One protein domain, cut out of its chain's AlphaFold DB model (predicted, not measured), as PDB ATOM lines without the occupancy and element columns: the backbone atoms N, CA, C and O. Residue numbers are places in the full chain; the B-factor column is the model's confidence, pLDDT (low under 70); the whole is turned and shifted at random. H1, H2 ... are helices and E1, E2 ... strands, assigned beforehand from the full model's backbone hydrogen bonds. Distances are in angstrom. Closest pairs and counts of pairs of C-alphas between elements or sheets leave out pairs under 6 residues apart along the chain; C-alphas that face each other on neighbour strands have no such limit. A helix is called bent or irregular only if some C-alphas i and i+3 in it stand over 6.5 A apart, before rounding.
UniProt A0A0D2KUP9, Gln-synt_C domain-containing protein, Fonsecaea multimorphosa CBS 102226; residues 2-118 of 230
ATOM      1  N   ASN A   2     -36.688 -44.392   6.880       97.12
ATOM      2  CA  ASN A   2     -37.668 -43.332   6.651       97.12
ATOM      3  C   ASN A   2     -36.958 -42.020   6.295       97.12
ATOM      4  O   ASN A   2     -36.067 -41.581   7.028       97.12
ATOM      5  N   PHE A   3     -37.363 -41.399   5.188       96.69
ATOM      6  CA  PHE A   3     -36.811 -40.138   4.690       96.69
ATOM      7  C   PHE A   3     -37.829 -39.012   4.815       96.69
ATOM      8  O   PHE A   3     -39.023 -39.257   4.725       96.69
ATOM      9  N   GLN A   4     -37.372 -37.779   4.982       95.38
ATOM     10  CA  GLN A   4     -38.201 -36.602   4.742       95.38
ATOM     11  C   GLN A   4     -38.591 -36.585   3.260       95.38
ATOM     12  O   GLN A   4     -37.752 -36.890   2.410       95.38
ATOM     13  N   THR A   5     -39.839 -36.253   2.943       94.19
ATOM     14  CA  THR A   5     -40.299 -36.189   1.554       94.19
ATOM     15  C   THR A   5     -39.933 -34.835   0.937       94.19
ATOM     16  O   THR A   5     -40.494 -33.825   1.360       94.19
ATOM     17  N   PRO A   6     -39.013 -34.773  -0.046       92.69
ATOM     18  CA  PRO A   6     -38.789 -33.556  -0.817       92.69
ATOM     19  C   PRO A   6     -39.931 -33.325  -1.813       92.69
ATOM     20  O   PRO A   6     -40.601 -34.265  -2.260       92.69
ATOM     21  N   GLY A   7     -40.118 -32.076  -2.215       88.94
ATOM     22  CA  GLY A   7     -40.744 -31.753  -3.493       88.94
ATOM     23  C   GLY A   7     -39.704 -31.597  -4.598       88.94
ATOM     24  O   GLY A   7     -38.510 -31.799  -4.389       88.94
ATOM     25  N   GLU A   8     -40.176 -31.208  -5.775       85.38
ATOM     26  CA  GLU A   8     -39.355 -31.066  -6.985       85.38
ATOM     27  C   GLU A   8     -38.165 -30.112  -6.782       85.38
ATOM     28  O   GLU A   8     -37.022 -30.477  -7.034       85.38
ATOM     29  N   GLU A   9     -38.408 -28.944  -6.182       82.12
ATOM     30  CA  GLU A   9     -37.374 -27.930  -5.911       82.12
ATOM     31  C   GLU A   9     -36.516 -28.222  -4.657       82.12
ATOM     32  O   GLU A   9     -35.676 -27.414  -4.259       82.12
ATOM     33  N   GLY A  10     -36.703 -29.375  -4.003       86.38
ATOM     34  CA  GLY A  10     -35.911 -29.799  -2.847       86.38
ATOM     35  C   GLY A  10     -36.698 -29.891  -1.546       86.38
ATOM     36  O   GLY A  10     -37.768 -30.480  -1.512       86.38
ATOM     37  N   TYR A  11     -36.134 -29.381  -0.449       85.62
ATOM     38  CA  TYR A  11     -36.772 -29.363   0.873       85.62
ATOM     39  C   TYR A  11     -37.090 -27.906   1.200       85.62
ATOM     40  O   TYR A  11     -36.229 -27.203   1.732       85.62
ATOM     41  N   ALA A  12     -38.264 -27.425   0.795       68.62
ATOM     42  CA  ALA A  12     -38.636 -26.025   0.990       68.62
ATOM     43  C   ALA A  12     -38.696 -25.658   2.489       68.62
ATOM     44  O   ALA A  12     -39.194 -26.437   3.302       68.62
ATOM     45  N   SER A  13     -38.204 -24.465   2.848       55.47
ATOM     46  CA  SER A  13     -38.365 -23.860   4.182       55.47
ATOM     47  C   SER A  13     -39.537 -22.880   4.275       55.47
ATOM     48  O   SER A  13     -39.960 -22.557   5.383       55.47
ATOM     49  N   ASP A  14     -40.062 -22.408   3.139       50.47
ATOM     50  CA  ASP A  14     -40.893 -21.203   3.097       50.47
ATOM     51  C   ASP A  14     -42.357 -21.523   2.770       50.47
ATOM     52  O   ASP A  14     -42.690 -22.147   1.765       50.47
ATOM     53  N   SER A  15     -43.252 -21.050   3.636       51.88
ATOM     54  CA  SER A  15     -44.687 -21.361   3.699       51.88
ATOM     55  C   SER A  15     -45.555 -20.788   2.568       51.88
ATOM     56  O   SER A  15     -46.780 -20.769   2.699       51.88
ATOM     57  N   HIS A  16     -44.966 -20.262   1.491       51.12
ATOM     58  CA  HIS A  16     -45.690 -19.460   0.493       51.12
ATOM     59  C   HIS A  16     -45.848 -20.108  -0.885       51.12
ATOM     60  O   HIS A  16     -46.721 -19.686  -1.643       51.12
ATOM     61  N   THR A  17     -45.100 -21.166  -1.200       53.56
ATOM     62  CA  THR A  17     -45.353 -22.008  -2.375       53.56
ATOM     63  C   THR A  17     -45.836 -23.375  -1.910       53.56
ATOM     64  O   THR A  17     -45.286 -23.972  -0.986       53.56
ATOM     65  N   ALA A  18     -46.922 -23.870  -2.510       52.97
ATOM     66  CA  ALA A  18     -47.428 -25.204  -2.215       52.97
ATOM     67  C   ALA A  18     -46.387 -26.233  -2.676       52.97
ATOM     68  O   ALA A  18     -46.340 -26.604  -3.848       52.97
ATOM     69  N   HIS A  19     -45.530 -26.660  -1.753       68.44
ATOM     70  CA  HIS A  19     -44.514 -27.663  -2.004       68.44
ATOM     71  C   HIS A  19     -45.213 -28.998  -2.272       68.44
ATOM     72  O   HIS A  19     -45.684 -29.656  -1.347       68.44
ATOM     73  N   ARG A  20     -45.366 -29.362  -3.549       76.25
ATOM     74  CA  ARG A  20     -45.942 -30.654  -3.926       76.25
ATOM     75  C   ARG A  20     -44.894 -31.739  -3.669       76.25
ATOM     76  O   ARG A  20     -43.839 -31.686  -4.306       76.25
ATOM     77  N   PRO A  21     -45.154 -32.708  -2.773       85.50
ATOM     78  CA  PRO A  21     -44.232 -33.809  -2.532       85.50
ATOM     79  C   PRO A  21     -43.997 -34.584  -3.833       85.50
ATOM     80  O   PRO A  21     -44.948 -35.054  -4.457       85.50
ATOM     81  N   ASN A  22     -42.740 -34.696  -4.262       89.38
ATOM     82  CA  ASN A  22     -42.377 -35.353  -5.515       89.38
ATOM     83  C   ASN A  22     -40.952 -35.913  -5.441       89.38
ATOM     84  O   ASN A  22     -39.991 -35.343  -5.952       89.38
ATOM     85  N   VAL A  23     -40.833 -37.068  -4.784       90.62
ATOM     86  CA  VAL A  23     -39.559 -37.784  -4.627       90.62
ATOM     87  C   VAL A  23     -38.967 -38.179  -5.979       90.62
ATOM     88  O   VAL A  23     -37.751 -38.165  -6.125       90.62
ATOM     89  N   ALA A  24     -39.810 -38.550  -6.945       91.62
ATOM     90  CA  ALA A  24     -39.357 -38.998  -8.255       91.62
ATOM     91  C   ALA A  24     -38.656 -37.861  -9.003       91.62
ATOM     92  O   ALA A  24     -37.482 -38.011  -9.319       91.62
ATOM     93  N   ALA A  25     -39.322 -36.711  -9.160       91.56
ATOM     94  CA  ALA A  25     -38.723 -35.541  -9.804       91.56
ATOM     95  C   ALA A  25     -37.473 -35.054  -9.057       91.56
ATOM     96  O   ALA A  25     -36.447 -34.790  -9.670       91.56
ATOM     97  N   PHE A  26     -37.493 -35.044  -7.715       93.00
ATOM     98  CA  PHE A  26     -36.295 -34.705  -6.942       93.00
ATOM     99  C   PHE A  26     -35.095 -35.601  -7.298       93.00
ATOM    100  O   PHE A  26     -33.967 -35.115  -7.388       93.00
ATOM    101  N   LEU A  27     -35.322 -36.904  -7.490       92.62
ATOM    102  CA  LEU A  27     -34.281 -37.881  -7.817       92.62
ATOM    103  C   LEU A  27     -33.840 -37.863  -9.290       92.62
ATOM    104  O   LEU A  27     -32.820 -38.484  -9.593       92.62
ATOM    105  N   GLU A  28     -34.550 -37.170 -10.184       94.12
ATOM    106  CA  GLU A  28     -34.095 -36.947 -11.566       94.12
ATOM    107  C   GLU A  28     -32.852 -36.045 -11.581       94.12
ATOM    108  O   GLU A  28     -31.861 -36.366 -12.238       94.12
ATOM    109  N   ASP A  29     -32.858 -34.997 -10.754       93.50
ATOM    110  CA  ASP A  29     -31.769 -34.016 -10.677       93.50
ATOM    111  C   ASP A  29     -30.808 -34.239  -9.497       93.50
ATOM    112  O   ASP A  29     -29.757 -33.598  -9.396       93.50
ATOM    113  N   ASN A  30     -31.139 -35.145  -8.567       92.69
ATOM    114  CA  ASN A  30     -30.352 -35.372  -7.357       92.69
ATOM    115  C   ASN A  30     -30.005 -36.845  -7.138       92.69
ATOM    116  O   ASN A  30     -30.846 -37.738  -7.169       92.69
ATOM    117  N   ALA A  31     -28.750 -37.099  -6.755       90.50
ATOM    118  CA  ALA A  31     -28.323 -38.434  -6.351       90.50
ATOM    119  C   ALA A  31     -29.113 -38.940  -5.118       90.50
ATOM    120  O   ALA A  31     -29.329 -38.157  -4.191       90.50
ATOM    121  N   PRO A  32     -29.410 -40.252  -4.995       87.44
ATOM    122  CA  PRO A  32     -30.173 -40.812  -3.867       87.44
ATOM    123  C   PRO A  32     -29.639 -40.460  -2.471       87.44
ATOM    124  O   PRO A  32     -30.408 -40.293  -1.530       87.44
ATOM    125  N   LYS A  33     -28.321 -40.256  -2.333       88.44
ATOM    126  CA  LYS A  33     -27.676 -39.796  -1.087       88.44
ATOM    127  C   LYS A  33     -28.113 -38.397  -0.618       88.44
ATOM    128  O   LYS A  33     -27.760 -37.989   0.481       88.44
ATOM    129  N   ARG A  34     -28.814 -37.637  -1.465       92.00
ATOM    130  CA  ARG A  34     -29.398 -36.326  -1.148       92.00
ATOM    131  C   ARG A  34     -30.738 -36.456  -0.419       92.00
ATOM    132  O   ARG A  34     -31.236 -35.452   0.094       92.00
ATOM    133  N   LEU A  35     -31.311 -37.662  -0.353       93.12
ATOM    134  CA  LEU A  35     -32.450 -37.939   0.511       93.12
ATOM    135  C   LEU A  35     -32.048 -37.785   1.980       93.12
ATOM    136  O   LEU A  35     -31.037 -38.336   2.408       93.12
ATOM    137  N   ARG A  36     -32.840 -37.032   2.750       94.75
ATOM    138  CA  ARG A  36     -32.580 -36.761   4.170       94.75
ATOM    139  C   ARG A  36     -33.361 -37.746   5.036       94.75
ATOM    140  O   ARG A  36     -34.589 -37.690   5.026       94.75
ATOM    141  N   PRO A  37     -32.710 -38.653   5.783       95.25
ATOM    142  CA  PRO A  37     -33.403 -39.480   6.766       95.25
ATOM    143  C   PRO A  37     -34.096 -38.619   7.832       95.25
ATOM    144  O   PRO A  37     -33.628 -37.529   8.157       95.25
ATOM    145  N   ILE A  38     -35.189 -39.113   8.419       95.31
ATOM    146  CA  ILE A  38     -35.900 -38.390   9.493       95.31
ATOM    147  C   ILE A  38     -35.070 -38.256  10.784       95.31
ATOM    148  O   ILE A  38     -35.342 -37.386  11.606       95.31
ATOM    149  N   THR A  39     -34.047 -39.098  10.960       93.75
ATOM    150  CA  THR A  39     -33.032 -39.003  12.019       93.75
ATOM    151  C   THR A  39     -31.657 -39.365  11.456       93.75
ATOM    152  O   THR A  39     -31.559 -40.206  10.567       93.75
ATOM    153  N   VAL A  40     -30.593 -38.744  11.967       90.38
ATOM    154  CA  VAL A  40     -29.206 -38.918  11.483       90.38
ATOM    155  C   VAL A  40     -28.418 -39.909  12.333       90.38
ATOM    156  O   VAL A  40     -28.728 -40.040  13.511       90.38
ATOM    157  N   ASP A  41     -27.379 -40.525  11.763       87.81
ATOM    158  CA  ASP A  41     -26.400 -41.414  12.419       87.81
ATOM    159  C   ASP A  41     -26.924 -42.765  12.928       87.81
ATOM    160  O   ASP A  41     -28.096 -43.122  12.751       87.81
ATOM    161  N   ASN A  42     -26.027 -43.534  13.561       88.19
ATOM    162  CA  ASN A  42     -26.295 -44.882  14.037       88.19
ATOM    163  C   ASN A  42     -26.676 -44.937  15.525       88.19
ATOM    164  O   ASN A  42     -25.814 -45.125  16.379       88.19
ATOM    165  N   PHE A  43     -27.966 -44.801  15.846       87.81
ATOM    166  CA  PHE A  43     -28.463 -44.927  17.224       87.81
ATOM    167  C   PHE A  43     -29.723 -45.801  17.277       87.81
ATOM    168  O   PHE A  43     -30.853 -45.305  17.191       87.81
ATOM    169  N   GLY A  44     -29.506 -47.111  17.409       88.81
ATOM    170  CA  GLY A  44     -30.562 -48.093  17.658       88.81
ATOM    171  C   GLY A  44     -31.133 -47.982  19.072       88.81
ATOM    172  O   GLY A  44     -30.491 -47.434  19.966       88.81
ATOM    173  N   TYR A  45     -32.358 -48.477  19.261       91.81
ATOM    174  CA  TYR A  45     -33.074 -48.510  20.549       91.81
ATOM    175  C   TYR A  45     -33.201 -47.159  21.283       91.81
ATOM    176  O   TYR A  45     -33.427 -47.107  22.491       91.81
ATOM    177  N   SER A  46     -33.080 -46.043  20.565       92.56
ATOM    178  CA  SER A  46     -33.241 -44.710  21.129       92.56
ATOM    179  C   SER A  46     -34.706 -44.430  21.458       92.56
ATOM    180  O   SER A  46     -35.562 -44.391  20.576       92.56
ATOM    181  N   LEU A  47     -34.975 -44.133  22.728       91.31
ATOM    182  CA  LEU A  47     -36.300 -43.712  23.191       91.31
ATOM    183  C   LEU A  47     -36.648 -42.274  22.783       91.31
ATOM    184  O   LEU A  47     -37.820 -41.914  22.713       91.31
ATOM    185  N   SER A  48     -35.645 -41.431  22.525       91.88
ATOM    186  CA  SER A  48     -35.849 -40.011  22.227       91.88
ATOM    187  C   SER A  48     -36.044 -39.728  20.739       91.88
ATOM    188  O   SER A  48     -36.747 -38.785  20.389       91.88
ATOM    189  N   ARG A  49     -35.471 -40.546  19.848       91.00
ATOM    190  CA  ARG A  49     -35.583 -40.371  18.389       91.00
ATOM    191  C   ARG A  49     -37.024 -40.345  17.866       91.00
ATOM    192  O   ARG A  49     -37.312 -39.472  17.045       91.00
ATOM    193  N   PRO A  50     -37.938 -41.224  18.319       92.38
ATOM    194  CA  PRO A  50     -39.336 -41.152  17.911       92.38
ATOM    195  C   PRO A  50     -40.001 -39.817  18.254       92.38
ATOM    196  O   PRO A  50     -40.906 -39.406  17.542       92.38
ATOM    197  N   ASN A  51     -39.541 -39.086  19.280       90.69
ATOM    198  CA  ASN A  51     -40.179 -37.829  19.688       90.69
ATOM    199  C   ASN A  51     -40.141 -36.752  18.595       90.69
ATOM    200  O   ASN A  51     -41.083 -35.966  18.494       90.69
ATOM    201  N   ALA A  52     -39.104 -36.744  17.749       87.56
ATOM    202  CA  ALA A  52     -38.990 -35.805  16.631       87.56
ATOM    203  C   ALA A  52     -40.061 -36.030  15.546       87.56
ATOM    204  O   ALA A  52     -40.436 -35.099  14.842       87.56
ATOM    205  N   THR A  53     -40.582 -37.253  15.430       92.62
ATOM    206  CA  THR A  53     -41.623 -37.649  14.466       92.62
ATOM    207  C   THR A  53     -42.742 -38.419  15.169       92.62
ATOM    208  O   THR A  53     -43.293 -39.388  14.653       92.62
ATOM    209  N   ARG A  54     -43.099 -37.966  16.380       95.44
ATOM    210  CA  ARG A  54     -43.950 -38.715  17.316       95.44
ATOM    211  C   ARG A  54     -45.277 -39.145  16.703       95.44
ATOM    212  O   ARG A  54     -45.691 -40.282  16.886       95.44
ATOM    213  N   ARG A  55     -45.933 -38.235  15.977       97.19
ATOM    214  CA  ARG A  55     -47.225 -38.521  15.340       97.19
ATOM    215  C   ARG A  55     -47.081 -39.605  14.274       97.19
ATOM    216  O   ARG A  55     -47.790 -40.587  14.346       97.19
ATOM    217  N   TYR A  56     -46.103 -39.487  13.380       97.88
ATOM    218  CA  TYR A  56     -45.809 -40.520  12.383       97.88
ATOM    219  C   TYR A  56     -45.520 -41.887  13.024       97.88
ATOM    220  O   TYR A  56     -46.076 -42.903  12.611       97.88
ATOM    221  N   PHE A  57     -44.688 -41.912  14.070       97.69
ATOM    222  CA  PHE A  57     -44.308 -43.141  14.765       97.69
ATOM    223  C   PHE A  57     -45.502 -43.854  15.420       97.69
ATOM    224  O   PHE A  57     -45.625 -45.071  15.287       97.69
ATOM    225  N   TYR A  58     -46.371 -43.118  16.121       97.19
ATOM    226  CA  TYR A  58     -47.535 -43.706  16.792       97.19
ATOM    227  C   TYR A  58     -48.716 -43.943  15.849       97.19
ATOM    228  O   TYR A  58     -49.381 -44.960  15.994       97.19
ATOM    229  N   ASP A  59     -48.915 -43.113  14.824       98.19
ATOM    230  CA  ASP A  59     -49.945 -43.351  13.809       98.19
ATOM    231  C   ASP A  59     -49.715 -44.686  13.094       98.19
ATOM    232  O   ASP A  59     -50.675 -45.411  12.845       98.19
ATOM    233  N   ILE A  60     -48.457 -45.046  12.792       98.38
ATOM    234  CA  ILE A  60     -48.134 -46.374  12.249       98.38
ATOM    235  C   ILE A  60     -48.573 -47.464  13.216       98.38
ATOM    236  O   ILE A  60     -49.237 -48.404  12.790       98.38
ATOM    237  N   PHE A  61     -48.216 -47.352  14.493       97.69
ATOM    238  CA  PHE A  61     -48.541 -48.366  15.491       97.69
ATOM    239  C   PHE A  61     -50.059 -48.533  15.661       97.69
ATOM    240  O   PHE A  61     -50.590 -49.632  15.486       97.69
ATOM    241  N   ASP A  62     -50.768 -47.432  15.901       97.94
ATOM    242  CA  ASP A  62     -52.201 -47.427  16.190       97.94
ATOM    243  C   ASP A  62     -53.031 -47.843  14.969       97.94
ATOM    244  O   ASP A  62     -53.935 -48.679  15.073       97.94
ATOM    245  N   LYS A  63     -52.710 -47.314  13.779       98.25
ATOM    246  CA  LYS A  63     -53.418 -47.690  12.546       98.25
ATOM    247  C   LYS A  63     -53.083 -49.114  12.112       98.25
ATOM    248  O   LYS A  63     -53.935 -49.765  11.518       98.25
ATOM    249  N   SER A  64     -51.896 -49.637  12.434       98.19
ATOM    250  CA  SER A  64     -51.574 -51.045  12.162       98.19
ATOM    251  C   SER A  64     -52.482 -51.985  12.946       98.19
ATOM    252  O   SER A  64     -52.958 -52.969  12.383       98.19
ATOM    253  N   ALA A  65     -52.811 -51.659  14.200       96.88
ATOM    254  CA  ALA A  65     -53.795 -52.422  14.967       96.88
ATOM    255  C   ALA A  65     -55.198 -52.358  14.334       96.88
ATOM    256  O   ALA A  65     -55.861 -53.384  14.179       96.88
ATOM    257  N   GLN A  66     -55.630 -51.172  13.890       97.44
ATOM    258  CA  GLN A  66     -56.930 -50.980  13.227       97.44
ATOM    259  C   GLN A  66     -57.022 -51.700  11.872       97.44
ATOM    260  O   GLN A  66     -58.084 -52.192  11.500       97.44
ATOM    261  N   PHE A  67     -55.907 -51.792  11.144       96.56
ATOM    262  CA  PHE A  67     -55.813 -52.412   9.821       96.56
ATOM    263  C   PHE A  67     -55.444 -53.906   9.874       96.56
ATOM    264  O   PHE A  67     -55.032 -54.487   8.872       96.56
ATOM    265  N   ASN A  68     -55.560 -54.539  11.049       95.44
ATOM    266  CA  ASN A  68     -55.239 -55.951  11.282       95.44
ATOM    267  C   ASN A  68     -53.785 -56.343  10.924       95.44
ATOM    268  O   ASN A  68     -53.501 -57.486  10.573       95.44
ATOM    269  N   CYS A  69     -52.847 -55.408  11.055       96.81
ATOM    270  CA  CYS A  69     -51.403 -55.597  10.899       96.81
ATOM    271  C   CYS A  69     -50.697 -55.471  12.260       96.81
ATOM    272  O   CYS A  69     -49.730 -54.731  12.399       96.81
ATOM    273  N   ASN A  70     -51.223 -56.145  13.288       94.94
ATOM    274  CA  ASN A  70     -50.778 -55.988  14.677       94.94
ATOM    275  C   ASN A  70     -49.254 -56.113  14.833       94.94
ATOM    276  O   ASN A  70     -48.652 -57.082  14.369       94.94
ATOM    277  N   ILE A  71     -48.659 -55.158  15.547       97.44
ATOM    278  CA  ILE A  71     -47.222 -55.090  15.820       97.44
ATOM    279  C   ILE A  71     -46.973 -55.590  17.249       97.44
ATOM    280  O   ILE A  71     -47.577 -55.087  18.194       97.44
ATOM    281  N   GLU A  72     -46.096 -56.578  17.417       95.25
ATOM    282  CA  GLU A  72     -45.658 -57.082  18.729       95.25
ATOM    283  C   GLU A  72     -44.431 -56.340  19.274       95.25
ATOM    284  O   GLU A  72     -44.265 -56.229  20.488       95.25
ATOM    285  N   GLY A  73     -43.591 -55.798  18.389       95.88
ATOM    286  CA  GLY A  73     -42.408 -55.017  18.743       95.88
ATOM    287  C   GLY A  73     -42.251 -53.818  17.816       95.88
ATOM    288  O   GLY A  73     -42.321 -53.968  16.600       95.88
ATOM    289  N   TRP A  74     -42.054 -52.628  18.387       96.69
ATOM    290  CA  TRP A  74     -41.943 -51.373  17.640       96.69
ATOM    291  C   TRP A  74     -40.849 -50.494  18.242       96.69
ATOM    292  O   TRP A  74     -40.987 -50.009  19.367       96.69
ATOM    293  N   HIS A  75     -39.740 -50.307  17.527       95.75
ATOM    294  CA  HIS A  75     -38.600 -49.537  18.030       95.75
ATOM    295  C   HIS A  75     -37.741 -48.938  16.914       95.75
ATOM    296  O   HIS A  75     -37.894 -49.237  15.730       95.75
ATOM    297  N   THR A  76     -36.804 -48.070  17.299       95.00
ATOM    298  CA  THR A  76     -35.755 -47.590  16.392       95.00
ATOM    299  C   THR A  76     -34.641 -48.614  16.253       95.00
ATOM    300  O   THR A  76     -34.292 -49.273  17.233       95.00
ATOM    301  N   GLU A  77     -34.015 -48.657  15.088       93.44
ATOM    302  CA  GLU A  77     -32.885 -49.540  14.805       93.44
ATOM    303  C   GLU A  77     -31.602 -48.769  14.476       93.44
ATOM    304  O   GLU A  77     -31.586 -47.539  14.399       93.44
ATOM    305  N   THR A  78     -30.510 -49.517  14.335       88.25
ATOM    306  CA  THR A  78     -29.132 -49.032  14.250       88.25
ATOM    307  C   THR A  78     -28.921 -47.972  13.175       88.25
ATOM    308  O   THR A  78     -28.067 -47.136  13.381       88.25
ATOM    309  N   GLY A  79     -29.673 -47.941  12.068       90.31
ATOM    310  CA  GLY A  79     -29.465 -46.973  10.978       90.31
ATOM    311  C   GLY A  79     -30.201 -45.623  11.119       90.31
ATOM    312  O   GLY A  79     -31.130 -45.480  11.921       90.31
ATOM    313  N   PRO A  80     -29.851 -44.620  10.289       93.19
ATOM    314  CA  PRO A  80     -30.538 -43.330  10.264       93.19
ATOM    315  C   PRO A  80     -31.987 -43.497   9.792       93.19
ATOM    316  O   PRO A  80     -32.251 -44.130   8.772       93.19
ATOM    317  N   GLY A  81     -32.951 -42.960  10.541       94.69
ATOM    318  CA  GLY A  81     -34.378 -43.072  10.230       94.69
ATOM    319  C   GLY A  81     -34.918 -44.508  10.176       94.69
ATOM    320  O   GLY A  81     -35.968 -44.728   9.570       94.69
ATOM    321  N   VAL A  82     -34.222 -45.509  10.726       95.81
ATOM    322  CA  VAL A  82     -34.678 -46.908  10.684       95.81
ATOM    323  C   VAL A  82     -35.594 -47.197  11.870       95.81
ATOM    324  O   VAL A  82     -35.215 -46.992  13.023       95.81
ATOM    325  N   TYR A  83     -36.790 -47.695  11.561       96.50
ATOM    326  CA  TYR A  83     -37.714 -48.303  12.515       96.50
ATOM    327  C   TYR A  83     -37.902 -49.770  12.153       96.50
ATOM    328  O   TYR A  83     -37.881 -50.110  10.966       96.50
ATOM    329  N   GLU A  84     -38.102 -50.600  13.167       97.00
ATOM    330  CA  GLU A  84     -38.393 -52.021  13.036       97.00
ATOM    331  C   GLU A  84     -39.762 -52.317  13.645       97.00
ATOM    332  O   GLU A  84     -40.031 -51.955  14.793       97.00
ATOM    333  N   ALA A  85     -40.616 -52.960  12.846       97.50
ATOM    334  CA  ALA A  85     -41.878 -53.535  13.280       97.50
ATOM    335  C   ALA A  85     -41.772 -55.056  13.217       97.50
ATOM    336  O   ALA A  85     -41.693 -55.627  12.128       97.50
ATOM    337  N   ALA A  86     -41.828 -55.702  14.375       97.19
ATOM    338  CA  ALA A  86     -42.114 -57.123  14.462       97.19
ATOM    339  C   ALA A  86     -43.634 -57.288  14.403       97.19
ATOM    340  O   ALA A  86     -44.346 -56.807  15.285       97.19
ATOM    341  N   LEU A  87     -44.145 -57.906  13.338       97.50
ATOM    342  CA  LEU A  87     -45.568 -58.225  13.240       97.50
ATOM    343  C   LEU A  87     -45.883 -59.444  14.102       97.50
ATOM    344  O   LEU A  87     -45.105 -60.395  14.157       97.50
ATOM    345  N   LYS A  88     -47.049 -59.424  14.746       96.06
ATOM    346  CA  LYS A  88     -47.521 -60.542  15.558       96.06
ATOM    347  C   LYS A  88     -47.656 -61.797  14.694       96.06
ATOM    348  O   LYS A  88     -48.248 -61.748  13.616       96.06
ATOM    349  N   VAL A  89     -47.150 -62.916  15.209       93.12
ATOM    350  CA  VAL A  89     -47.210 -64.227  14.549       93.12
ATOM    351  C   VAL A  89     -48.637 -64.607  14.130       93.12
ATOM    352  O   VAL A  89     -49.602 -64.382  14.865       93.12
ATOM    353  N   SER A  90     -48.756 -65.212  12.950       93.88
ATOM    354  CA  SER A  90     -49.979 -65.839  12.448       93.88
ATOM    355  C   SER A  90     -49.659 -66.919  11.422       93.88
ATOM    356  O   SER A  90     -48.497 -67.119  11.068       93.88
ATOM    357  N   GLU A  91     -50.698 -67.592  10.933       93.12
ATOM    358  CA  GLU A  91     -50.587 -68.587   9.870       93.12
ATOM    359  C   GLU A  91     -49.941 -68.006   8.606       93.12
ATOM    360  O   GLU A  91     -50.080 -66.816   8.303       93.12
ATOM    361  N   VAL A  92     -49.252 -68.866   7.853       92.38
ATOM    362  CA  VAL A  92     -48.366 -68.487   6.736       92.38
ATOM    363  C   VAL A  92     -49.060 -67.603   5.692       92.38
ATOM    364  O   VAL A  92     -48.491 -66.603   5.257       92.38
ATOM    365  N   GLY A  93     -50.292 -67.939   5.298       94.38
ATOM    366  CA  GLY A  93     -51.048 -67.138   4.330       94.38
ATOM    367  C   GLY A  93     -51.420 -65.756   4.875       94.38
ATOM    368  O   GLY A  93     -51.194 -64.743   4.219       94.38
ATOM    369  N   GLU A  94     -51.911 -65.705   6.115       96.19
ATOM    370  CA  GLU A  94     -52.337 -64.457   6.754       96.19
ATOM    371  C   GLU A  94     -51.153 -63.517   7.015       96.19
ATOM    372  O   GLU A  94     -51.255 -62.313   6.779       96.19
ATOM    373  N   ILE A  95     -50.008 -64.042   7.472       96.94
ATOM    374  CA  ILE A  95     -48.832 -63.197   7.715       96.94
ATOM    375  C   ILE A  95     -48.254 -62.657   6.400       96.94
ATOM    376  O   ILE A  95     -47.797 -61.513   6.365       96.94
ATOM    377  N   ALA A  96     -48.330 -63.420   5.302       97.12
ATOM    378  CA  ALA A  96     -47.910 -62.947   3.986       97.12
ATOM    379  C   ALA A  96     -48.720 -61.721   3.531       97.12
ATOM    380  O   ALA A  96     -48.148 -60.716   3.093       97.12
ATOM    381  N   ASP A  97     -50.044 -61.776   3.702       97.69
ATOM    382  CA  ASP A  97     -50.941 -60.659   3.411       97.69
ATOM    383  C   ASP A  97     -50.662 -59.470   4.333       97.69
ATOM    384  O   ASP A  97     -50.477 -58.345   3.859       97.69
ATOM    385  N   ARG A  98     -50.543 -59.712   5.644       97.62
ATOM    386  CA  ARG A  98     -50.247 -58.673   6.643       97.62
ATOM    387  C   ARG A  98     -48.953 -57.928   6.359       97.62
ATOM    388  O   ARG A  98     -48.930 -56.712   6.498       97.62
ATOM    389  N   VAL A  99     -47.882 -58.602   5.934       97.69
ATOM    390  CA  VAL A  99     -46.616 -57.927   5.596       97.69
ATOM    391  C   VAL A  99     -46.796 -56.997   4.392       97.69
ATOM    392  O   VAL A  99     -46.311 -55.862   4.411       97.69
ATOM    393  N   SER A 100     -47.507 -57.440   3.353       97.38
ATOM    394  CA  SER A 100     -47.806 -56.608   2.177       97.38
ATOM    395  C   SER A 100     -48.673 -55.400   2.544       97.38
ATOM    396  O   SER A 100     -48.348 -54.265   2.182       97.38
ATOM    397  N   LEU A 101     -49.733 -55.635   3.319       98.06
ATOM    398  CA  LEU A 101     -50.651 -54.606   3.804       98.06
ATOM    399  C   LEU A 101     -49.962 -53.621   4.748       98.06
ATOM    400  O   LEU A 101     -50.180 -52.420   4.627       98.06
ATOM    401  N   PHE A 102     -49.069 -54.088   5.619       98.50
ATOM    402  CA  PHE A 102     -48.266 -53.236   6.488       98.50
ATOM    403  C   PHE A 102     -47.377 -52.292   5.672       98.50
ATOM    404  O   PHE A 102     -47.393 -51.084   5.893       98.50
ATOM    405  N   LYS A 103     -46.650 -52.804   4.664       98.31
ATOM    406  CA  LYS A 103     -45.828 -51.955   3.780       98.31
ATOM    407  C   LYS A 103     -46.676 -50.894   3.070       98.31
ATOM    408  O   LYS A 103     -46.224 -49.757   2.929       98.31
ATOM    409  N   TYR A 104     -47.881 -51.252   2.623       98.06
ATOM    410  CA  TYR A 104     -48.832 -50.310   2.025       98.06
ATOM    411  C   TYR A 104     -49.306 -49.257   3.033       98.06
ATOM    412  O   TYR A 104     -49.215 -48.063   2.756       98.06
ATOM    413  N   LEU A 105     -49.733 -49.685   4.221       98.44
ATOM    414  CA  LEU A 105     -50.205 -48.816   5.292       98.44
ATOM    415  C   LEU A 105     -49.134 -47.801   5.701       98.44
ATOM    416  O   LEU A 105     -49.412 -46.606   5.737       98.44
ATOM    417  N   VAL A 106     -47.899 -48.251   5.947       98.44
ATOM    418  CA  VAL A 106     -46.786 -47.361   6.309       98.44
ATOM    419  C   VAL A 106     -46.526 -46.334   5.207       98.44
ATOM    420  O   VAL A 106     -46.363 -45.154   5.508       98.44
ATOM    421  N   LYS A 107     -46.546 -46.742   3.929       97.94
ATOM    422  CA  LYS A 107     -46.421 -45.810   2.793       97.94
ATOM    423  C   LYS A 107     -47.568 -44.802   2.740       97.94
ATOM    424  O   LYS A 107     -47.305 -43.629   2.504       97.94
ATOM    425  N   SER A 108     -48.803 -45.238   2.989       97.56
ATOM    426  CA  SER A 108     -49.976 -44.358   3.024       97.56
ATOM    427  C   SER A 108     -49.871 -43.328   4.147       97.56
ATOM    428  O   SER A 108     -50.094 -42.149   3.911       97.56
ATOM    429  N   ILE A 109     -49.480 -43.755   5.350       98.00
ATOM    430  CA  ILE A 109     -49.278 -42.856   6.494       98.00
ATOM    431  C   ILE A 109     -48.107 -41.906   6.226       98.00
ATOM    432  O   ILE A 109     -48.163 -40.743   6.603       98.00
ATOM    433  N   GLY A 110     -47.056 -42.363   5.541       96.75
ATOM    434  CA  GLY A 110     -45.934 -41.511   5.150       96.75
ATOM    435  C   GLY A 110     -46.371 -40.251   4.396       96.75
ATOM    436  O   GLY A 110     -45.891 -39.161   4.710       96.75
ATOM    437  N   VAL A 111     -47.345 -40.375   3.485       93.81
ATOM    438  CA  VAL A 111     -47.909 -39.237   2.738       93.81
ATOM    439  C   VAL A 111     -48.477 -38.175   3.683       93.81
ATOM    440  O   VAL A 111     -48.148 -37.000   3.535       93.81
ATOM    441  N   ASP A 112     -49.250 -38.583   4.693       93.62
ATOM    442  CA  ASP A 112     -49.873 -37.670   5.665       93.62
ATOM    443  C   ASP A 112     -48.839 -36.895   6.504       93.62
ATOM    444  O   ASP A 112     -49.117 -35.805   7.006       93.62
ATOM    445  N   HIS A 113     -47.637 -37.457   6.667       95.12
ATOM    446  CA  HIS A 113     -46.582 -36.920   7.530       95.12
ATOM    447  C   HIS A 113     -45.403 -36.301   6.767       95.12
ATOM    448  O   HIS A 113     -44.424 -35.911   7.402       95.12
ATOM    449  N   ASN A 114     -45.471 -36.189   5.433       93.69
ATOM    450  CA  ASN A 114     -44.333 -35.803   4.581       93.69
ATOM    451  C   ASN A 114     -43.078 -36.654   4.857       93.69
ATOM    452  O   ASN A 114     -41.948 -36.156   4.928       93.69
ATOM    453  N   VAL A 115     -43.296 -37.955   5.046       96.19
ATOM    454  CA  VAL A 115     -42.255 -38.963   5.211       96.19
ATOM    455  C   VAL A 115     -42.355 -39.962   4.065       96.19
ATOM    456  O   VAL A 115     -43.425 -40.470   3.758       96.19
ATOM    457  N   THR A 116     -41.222 -40.302   3.461       96.69
ATOM    458  CA  THR A 116     -41.096 -41.348   2.446       96.69
ATOM    459  C   THR A 116     -40.498 -42.599   3.090       96.69
ATOM    460  O   THR A 116     -39.278 -42.663   3.302       96.69
ATOM    461  N   PRO A 117     -41.307 -43.623   3.406       97.25
ATOM    462  CA  PRO A 117     -40.808 -44.880   3.939       97.25
ATOM    463  C   PRO A 117     -40.195 -45.708   2.813       97.25
ATOM    464  O   PRO A 117     -40.766 -45.867   1.733       97.25
ATOM    465  N   CYS A 118     -39.026 -46.275   3.073       96.31
ATOM    466  CA  CYS A 118     -38.253 -47.040   2.112       96.31
ATOM    467  C   CYS A 118     -37.921 -48.424   2.676       96.31
ATOM    468  O   CYS A 118     -37.241 -48.545   3.703       96.31
TER     469      CYS A 118
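What this domain is: This is residues 2 to 118 of the 230 residues of the protein "Gln-synt_C domain-containing protein" of Fonsecaea multimorphosa CBS 102226 (UniProt A0A0D2KUP9). Look for an elongated model whose one end is built of two helices, H2 and H3, packed across each other at a steep tilt, and a two-stranded hairpin, E2 and E3, whose strand E2 packs on H2. Towards the last residues of H3 a short pair of strands, E1 and E4, sits near the middle of the whole, and the other end holds the short helix H1 and the long unnamed stretch of residues 5 to 22. You have 117 residues, with three named helices and four named strands in the order E1, H1, H2, E2, E3, H3, E4; the class is mixed, helices and strands. The two sheets, E1 - E4 and E2 - E3, have two strands each and both are antiparallel. The whole is compact, with a radius of gyration of the C-alphas of 15.4 A, and spans 47 by 27 by 25 A.

How they stand to each other: Begin at E1, residues 2 to 4, and set it beside E4, residues 115 to 117, its antiparallel neighbour at 151 degrees. You will find N 3 and O 116 within hydrogen-bond range at 3.0 A, and N 116 and O 3 at 2.7 A. Move on to H1, residues 23 to 29, which touches no helix; it is apart from E4, but only just, with the closest C-alphas 8.1 A apart. Next comes H2, residues 49 to 66, which has a kink of 63 degrees near residue 56 and is irregular, with C-alphas 52 and 55 lying 8.8 A apart. H2, with its residues 56 to 64 alone, touches H3, residues 92 to 112, which meets it with residues 102 to 110 alone; the closest C-alphas are those of Ile 60 and Val 106, 6.2 A apart. Their lines stand at a steep tilt of 48 degrees, and they run opposite ways. E2, residues 71 to 76, has 6 pairs of C-alphas within 8 A of H2, the closest being those of Phe 61 and Ile 71 at 6.9 A. E2 forms a hairpin with E3, residues 83 to 87, antiparallel at 168 degrees; look for N 72 and O 86 at 2.8 A and N 84 and O 75 at 2.9 A, both within hydrogen-bond range. H2 and E3 are near each other, while E2 and H3 are apart. Further along, the C-alphas of Gly 110 in H3 and Thr 116 in E4 are the closest of those two elements, at 5.5 A. The O i to N i+4 pairs within hydrogen-bond range are 2 of 3 in H1, 10 of 14 in H2 and 16 of 17 in H3.

Where its parts are: Find C-alpha 2 at (-37.668, -43.332, 6.651), where E1 begins; it ends at residue 4. H1 runs from Val 23 to Asp 29. H2 goes from Arg 49 to Gln 66, 24.4 A from first to last C-alpha. E2 covers Ile 71 to Thr 76 in 13.7 A, and E3 covers Tyr 83 to Leu 87 in 12.7 A. Find C-alpha 92 at (-48.366, -68.487, 6.736); from there H3 runs 30.9 A to Asp 112. E4 ends at C-alpha 117, (-40.808, -44.880, 3.939).

The domain as a whole: The two C-alphas farthest apart are those of His 16 and Glu 91, at 50.3 A. The printed part has no cut. The links E1 to H1 and H1 to H2 are long, with 18 and 19 residues. Read the B-factor column for a mean pLDDT of the printed part of 91.4; residues 12 to 19 are under 70.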